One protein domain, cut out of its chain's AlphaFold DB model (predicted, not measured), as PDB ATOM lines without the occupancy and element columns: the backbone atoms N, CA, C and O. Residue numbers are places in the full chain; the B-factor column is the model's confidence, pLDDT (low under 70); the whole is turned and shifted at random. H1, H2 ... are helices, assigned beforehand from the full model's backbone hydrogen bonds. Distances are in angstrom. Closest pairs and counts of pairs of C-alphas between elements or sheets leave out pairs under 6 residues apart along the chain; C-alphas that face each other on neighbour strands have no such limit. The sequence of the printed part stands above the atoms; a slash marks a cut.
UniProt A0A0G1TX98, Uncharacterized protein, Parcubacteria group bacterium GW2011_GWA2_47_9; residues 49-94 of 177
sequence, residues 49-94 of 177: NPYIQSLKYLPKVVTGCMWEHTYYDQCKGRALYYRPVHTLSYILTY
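AT A GLANCE: This is residues 49 to 94 of the 177 residues of an uncharacterized protein of Parcubacteria group bacterium GW2011_GWA2_47_9 (UniProt A0A0G1TX98). Picture one well-formed helix, H3, making one end of a small elongated body, with the first stretch of the printed part, residues 49 to 59, folded beside it and the tiny helix H1 packed on it around Pro 84. H2, another single short turn, sits away from both helices, and the long link of residues 72 to 83 swings out to the other end of the body before it returns to H3. The printed part has 46 residues with three named helices, in the order H1, H2, H3, and no named strand; the class is all helix, though under half of the residues, 19 of 46, are in named elements. The whole is compact, with a radius of gyration of the C-alphas of 9.8 A, and its C-alphas span 28 by 18 by 14 A.

IN THESE COORDINATES: Start at C-alpha 49, at (29.913, -14.223, -15.169). From there residues 50 to 52 and 55 to 57 are helical runs that bear no name. Then find C-alpha 60 at (20.477, -18.455, -21.472), where H1, residues 60 to 63, begins; it measures 4.7 A from first to last C-alpha. Go on to H2, residues 68 to 71, which measures 5.3 A. After residues 72 to 83 you reach H3, residues 84 to 94, which runs 15.3 A from C-alpha 84 at (22.602, -26.343, -19.738) to C-alpha 94 at (24.554, -18.190, -6.948).

HOW THE PARTS SIT: Look first at Val 61 in H1 and Pro 84 in H3: their C-alphas are the closest of the two helices, 4.8 A apart. H1 and H3 touch, with 5 pairs of C-alphas within 8 A and centres 10.8 A apart. Step over the tight link of 4 residues from H1 and you come to H2, which is apart from H1. H2 is also apart from H3. In the backbone, every O i to N i+4 pair of H3 is within hydrogen-bond range; H1 and H2 are too short for such a pair, and the one O i to N i+3 pair is within range in H2 but not in H1.

THE WHOLE: The outline is elongated, and the two C-alphas farthest apart are those of Gly 77 and Thr 93, at 29.0 A. The first and last printed C-alphas, of Asn 49 and Tyr 94, are 10.6 A apart. The printed part has no cut. The link from H2 to H3, 12 residues, is long, and its C-alphas lie 8 to 16 A from the mean of the C-alphas. In the B-factor column the mean pLDDT of the printed part is 83.6; look at residues 72 to 80 for the model's low confidence, under 70, while H3 has a mean of 95.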
ATOM      1  N   ASN A  49      30.988 -13.869 -14.255       92.06
ATOM      2  CA  ASN A  49      29.913 -14.223 -15.169       92.06
ATOM      3  C   ASN A  49      28.589 -13.567 -14.745       92.06
ATOM      4  O   ASN A  49      27.901 -14.089 -13.864       92.06
ATOM      5  N   PRO A  50      28.155 -12.466 -15.385       92.00
ATOM      6  CA  PRO A  50      26.909 -11.793 -15.023       92.00
ATOM      7  C   PRO A  50      25.670 -12.669 -15.251       92.00
ATOM      8  O   PRO A  50      24.632 -12.431 -14.633       92.00
ATOM      9  N   TYR A  51      25.752 -13.690 -16.110       90.69
ATOM     10  CA  TYR A  51      24.596 -14.512 -16.468       90.69
ATOM     11  C   TYR A  51      24.181 -15.499 -15.384       90.69
ATOM     12  O   TYR A  51      23.048 -15.970 -15.414       90.69
ATOM     13  N   ILE A  52      25.046 -15.797 -14.415       93.75
ATOM     14  CA  ILE A  52      24.659 -16.659 -13.291       93.75
ATOM     15  C   ILE A  52      24.116 -15.867 -12.099       93.75
ATOM     16  O   ILE A  52      23.478 -16.432 -11.216       93.75
ATOM     17  N   GLN A  53      24.318 -14.548 -12.081       94.81
ATOM     18  CA  GLN A  53      24.050 -13.722 -10.901       94.81
ATOM     19  C   GLN A  53      22.566 -13.402 -10.699       94.81
ATOM     20  O   GLN A  53      22.175 -12.924  -9.639       94.81
ATOM     21  N   SER A  54      21.717 -13.660 -11.696       95.25
ATOM     22  CA  SER A  54      20.293 -13.331 -11.639       95.25
ATOM     23  C   SER A  54      19.451 -14.312 -12.445       95.25
ATOM     24  O   SER A  54      19.754 -14.596 -13.606       95.25
ATOM     25  N   LEU A  55      18.303 -14.708 -11.888       95.94
ATOM     26  CA  LEU A  55      17.312 -15.567 -12.553       95.94
ATOM     27  C   LEU A  55      16.790 -15.006 -13.886       95.94
ATOM     28  O   LEU A  55      16.336 -15.773 -14.731       95.94
ATOM     29  N   LYS A  56      16.903 -13.691 -14.128       96.00
ATOM     30  CA  LYS A  56      16.561 -13.074 -15.427       96.00
ATOM     31  C   LYS A  56      17.278 -13.715 -16.626       96.00
ATOM     32  O   LYS A  56      16.798 -13.616 -17.749       96.00
ATOM     33  N   TYR A  57      18.420 -14.362 -16.392       92.94
ATOM     34  CA  TYR A  57      19.215 -15.031 -17.417       92.94
ATOM     35  C   TYR A  57      18.905 -16.528 -17.558       92.94
ATOM     36  O   TYR A  57      19.563 -17.196 -18.349       92.94
ATOM     37  N   LEU A  58      17.882 -17.064 -16.878       94.00
ATOM     38  CA  LEU A  58      17.436 -18.454 -17.057       94.00
ATOM     39  C   LEU A  58      17.240 -18.869 -18.528       94.00
ATOM     40  O   LEU A  58      17.644 -19.980 -18.862       94.00
ATOM     41  N   PRO A  59      16.715 -18.026 -19.445       92.12
ATOM     42  CA  PRO A  59      16.645 -18.393 -20.861       92.12
ATOM     43  C   PRO A  59      18.008 -18.746 -21.483       92.12
ATOM     44  O   PRO A  59      18.072 -19.630 -22.336       92.12
ATOM     45  N   LYS A  60      19.111 -18.144 -21.008       87.50
ATOM     46  CA  LYS A  60      20.477 -18.455 -21.472       87.50
ATOM     47  C   LYS A  60      20.946 -19.860 -21.105       87.50
ATOM     48  O   LYS A  60      21.903 -20.338 -21.703       87.50
ATOM     49  N   VAL A  61      20.266 -20.559 -20.192       90.06
ATOM     50  CA  VAL A  61      20.530 -21.984 -19.929       90.06
ATOM     51  C   VAL A  61      20.396 -22.805 -21.210       90.06
ATOM     52  O   VAL A  61      21.208 -23.694 -21.440       90.06
ATOM     53  N   VAL A  62      19.394 -22.496 -22.039       88.88
ATOM     54  CA  VAL A  62      19.107 -23.237 -23.276       88.88
ATOM     55  C   VAL A  62      19.569 -22.507 -24.535       88.88
ATOM     56  O   VAL A  62      19.850 -23.159 -25.535       88.88
ATOM     57  N   THR A  63      19.655 -21.173 -24.509       86.38
ATOM     58  CA  THR A  63      20.050 -20.379 -25.687       86.38
ATOM     59  C   THR A  63      21.523 -19.981 -25.711       86.38
ATOM     60  O   THR A  63      22.026 -19.617 -26.773       86.38
ATOM     61  N   GLY A  64      22.200 -20.017 -24.563       84.12
ATOM     62  CA  GLY A  64      23.556 -19.512 -24.393       84.12
ATOM     63  C   GLY A  64      24.635 -20.591 -24.416       84.12
ATOM     64  O   GLY A  64      24.378 -21.789 -24.565       84.12
ATOM     65  N   CYS A  65      25.877 -20.153 -24.229       84.50
ATOM     66  CA  CYS A  65      27.043 -21.025 -24.086       84.50
ATOM     67  C   CYS A  65      27.863 -20.643 -22.839       84.50
ATOM     68  O   CYS A  65      27.836 -19.500 -22.392       84.50
ATOM     69  N   MET A  66      28.602 -21.599 -22.262       80.38
ATOM     70  CA  MET A  66      29.315 -21.438 -20.977       80.38
ATOM     71  C   MET A  66      30.203 -20.179 -20.905       80.38
ATOM     72  O   MET A  66      30.250 -19.499 -19.883       80.38
ATOM     73  N   TRP A  67      30.864 -19.848 -22.015       81.69
ATOM     74  CA  TRP A  67      31.833 -18.752 -22.118       81.69
ATOM     75  C   TRP A  67      31.282 -17.500 -22.805       81.69
ATOM     76  O   TRP A  67      32.039 -16.606 -23.167       81.69
ATOM     77  N   GLU A  68      29.967 -17.417 -23.004       81.62
ATOM     78  CA  GLU A  68      29.337 -16.338 -23.774       81.62
ATOM     79  C   GLU A  68      29.685 -14.938 -23.235       81.62
ATOM     80  O   GLU A  68      29.963 -14.027 -24.013       81.62
ATOM     81  N   HIS A  69      29.763 -14.782 -21.908       79.19
ATOM     82  CA  HIS A  69      30.106 -13.511 -21.266       79.19
ATOM     83  C   HIS A  69      31.557 -13.069 -21.539       79.19
ATOM     84  O   HIS A  69      31.847 -11.876 -21.556       79.19
ATOM     85  N   THR A  70      32.469 -14.016 -21.777       76.19
ATOM     86  CA  THR A  70      33.887 -13.750 -22.061       76.19
ATOM     87  C   THR A  70      34.109 -13.332 -23.521       76.19
ATOM     88  O   THR A  70      35.131 -12.736 -23.848       76.19
ATOM     89  N   TYR A  71      33.145 -13.609 -24.407       71.38
ATOM     90  CA  TYR A  71      33.236 -13.358 -25.851       71.38
ATOM     91  C   TYR A  71      32.230 -12.302 -26.347       71.38
ATOM     92  O   TYR A  71      31.749 -12.395 -27.475       71.38
ATOM     93  N   TYR A  72      31.925 -11.282 -25.532       67.62
ATOM     94  CA  TYR A  72      31.060 -10.146 -25.905       67.62
ATOM     95  C   TYR A  72      29.682 -10.563 -26.459       67.62
ATOM     96  O   TYR A  72      29.257 -10.075 -27.507       67.62
ATOM     97  N   ASP A  73      28.995 -11.484 -25.778       64.38
ATOM     98  CA  ASP A  73      27.672 -12.001 -26.168       64.38
ATOM     99  C   ASP A  73      27.676 -12.767 -27.511       64.38
ATOM    100  O   ASP A  73      26.642 -12.926 -28.166       64.38
ATOM    101  N   GLN A  74      28.838 -13.261 -27.954       63.69
ATOM    102  CA  GLN A  74      28.958 -14.023 -29.196       63.69
ATOM    103  C   GLN A  74      29.312 -15.486 -28.929       63.69
ATOM    104  O   GLN A  74      30.460 -15.834 -28.677       63.69
ATOM    105  N   CYS A  75      28.345 -16.383 -29.138       68.50
ATOM    106  CA  CYS A  75      28.607 -17.822 -29.298       68.50
ATOM    107  C   CYS A  75      29.019 -18.187 -30.747       68.50
ATOM    108  O   CYS A  75      28.878 -19.332 -31.178       68.50
ATOM    109  N   LYS A  76      29.497 -17.218 -31.548       52.72
ATOM    110  CA  LYS A  76      29.795 -17.407 -32.978       52.72
ATOM    111  C   LYS A  76      31.206 -17.972 -33.183       52.72
ATOM    112  O   LYS A  76      32.189 -17.241 -33.153       52.72
ATOM    113  N   GLY A  77      31.299 -19.274 -33.457       50.47
ATOM    114  CA  GLY A  77      32.465 -19.875 -34.124       50.47
ATOM    115  C   GLY A  77      33.639 -20.336 -33.249       50.47
ATOM    116  O   GLY A  77      34.672 -20.699 -33.803       50.47
ATOM    117  N   ARG A  78      33.518 -20.383 -31.916       48.28
ATOM    118  CA  ARG A  78      34.506 -21.037 -31.031       48.28
ATOM    119  C   ARG A  78      33.783 -21.985 -30.075       48.28
ATOM    120  O   ARG A  78      32.766 -21.601 -29.515       48.28
ATOM    121  N   ALA A  79      34.280 -23.224 -30.005       53.28
ATOM    122  CA  ALA A  79      33.759 -24.400 -29.294       53.28
ATOM    123  C   ALA A  79      32.464 -24.182 -28.480       53.28
ATOM    124  O   ALA A  79      32.467 -23.601 -27.396       53.28
ATOM    125  N   LEU A  80      31.356 -24.696 -29.022       61.22
ATOM    126  CA  LEU A  80      30.019 -24.744 -28.428       61.22
ATOM    127  C   LEU A  80      30.025 -25.547 -27.114       61.22
ATOM    128  O   LEU A  80      29.614 -26.705 -27.083       61.22
ATOM    129  N   TYR A  81      30.467 -24.953 -26.007       75.75
ATOM    130  CA  TYR A  81      30.289 -25.541 -24.677       75.75
ATOM    131  C   TYR A  81      28.857 -25.289 -24.195       75.75
ATOM    132  O   TYR A  81      28.609 -24.526 -23.258       75.75
ATOM    133  N   TYR A  82      27.900 -25.913 -24.887       85.19
ATOM    134  CA  TYR A  82      26.511 -25.974 -24.456       85.19
ATOM    135  C   TYR A  82      26.404 -26.941 -23.273       85.19
ATOM    136  O   TYR A  82      26.475 -28.160 -23.435       85.19
ATOM    137  N   ARG A  83      26.295 -26.386 -22.063       88.56
ATOM    138  CA  ARG A  83      26.228 -27.139 -20.803       88.56
ATOM    139  C   ARG A  83      25.044 -26.643 -19.961       88.56
ATOM    140  O   ARG A  83      25.251 -26.016 -18.926       88.56
ATOM    141  N   PRO A  84      23.793 -26.908 -20.378       90.75
ATOM    142  CA  PRO A  84      22.602 -26.343 -19.738       90.75
ATOM    143  C   PRO A  84      22.496 -26.714 -18.253       90.75
ATOM    144  O   PRO A  84      22.220 -25.862 -17.416       90.75
ATOM    145  N   VAL A  85      22.785 -27.970 -17.898       93.81
ATOM    146  CA  VAL A  85      22.750 -28.437 -16.500       93.81
ATOM    147  C   VAL A  85      23.777 -27.701 -15.637       93.81
ATOM    148  O   VAL A  85      23.487 -27.348 -14.497       93.81
ATOM    149  N   HIS A  86      24.958 -27.429 -16.191       92.62
ATOM    150  CA  HIS A  86      26.025 -26.696 -15.516       92.62
ATOM    151  C   HIS A  86      25.639 -25.231 -15.287       92.62
ATOM    152  O   HIS A  86      25.646 -24.772 -14.147       92.62
ATOM    153  N   THR A  87      25.191 -24.536 -16.336       92.50
ATOM    154  CA  THR A  87      24.711 -23.149 -16.240       92.50
ATOM    155  C   THR A  87      23.548 -23.024 -15.256       92.50
ATOM    156  O   THR A  87      23.535 -22.115 -14.427       92.50
ATOM    157  N   LEU A  88      22.588 -23.953 -15.301       95.31
ATOM    158  CA  LEU A  88      21.456 -23.974 -14.376       95.31
ATOM    159  C   LEU A  88      21.915 -24.192 -12.930       95.31
ATOM    160  O   LEU A  88      21.487 -23.455 -12.044       95.31
ATOM    161  N   SER A  89      22.800 -25.167 -12.698       96.12
ATOM    162  CA  SER A  89      23.383 -25.430 -11.378       96.12
ATOM    163  C   SER A  89      24.026 -24.167 -10.800       96.12
ATOM    164  O   SER A  89      23.788 -23.825  -9.643       96.12
ATOM    165  N   TYR A  90      24.756 -23.412 -11.623       95.75
ATOM    166  CA  TYR A  90      25.460 -22.212 -11.177       95.75
ATOM    167  C   TYR A  90      24.516 -21.044 -10.921       95.75
ATOM    168  O   TYR A  90      24.665 -20.388  -9.895       95.75
ATOM    169  N   ILE A  91      23.521 -20.818 -11.789       96.44
ATOM    170  CA  ILE A  91      22.477 -19.808 -11.557       96.44
ATOM    171  C   ILE A  91      21.820 -20.052 -10.197       96.44
ATOM    172  O   ILE A  91      21.761 -19.144  -9.370       96.44
ATOM    173  N   LEU A  92      21.359 -21.285  -9.954       97.25
ATOM    174  CA  LEU A  92      20.659 -21.651  -8.721       97.25
ATOM    175  C   LEU A  92      21.566 -21.550  -7.491       97.25
ATOM    176  O   LEU A  92      21.146 -21.010  -6.471       97.25
ATOM    177  N   THR A  93      22.812 -22.014  -7.596       97.88
ATOM    178  CA  THR A  93      23.799 -21.923  -6.509       97.88
ATOM    179  C   THR A  93      24.070 -20.467  -6.144       97.88
ATOM    180  O   THR A  93      23.997 -20.103  -4.970       97.88
ATOM    181  N   TYR A  94      24.276 -19.609  -7.148       97.69
ATOM    182  CA  TYR A  94      24.554 -18.190  -6.948       97.69
ATOM    183  C   TYR A  94      23.379 -17.449  -6.297       97.69
ATOM    184  O   TYR A  94      23.602 -16.532  -5.509       97.69
TER     185      TYR A  94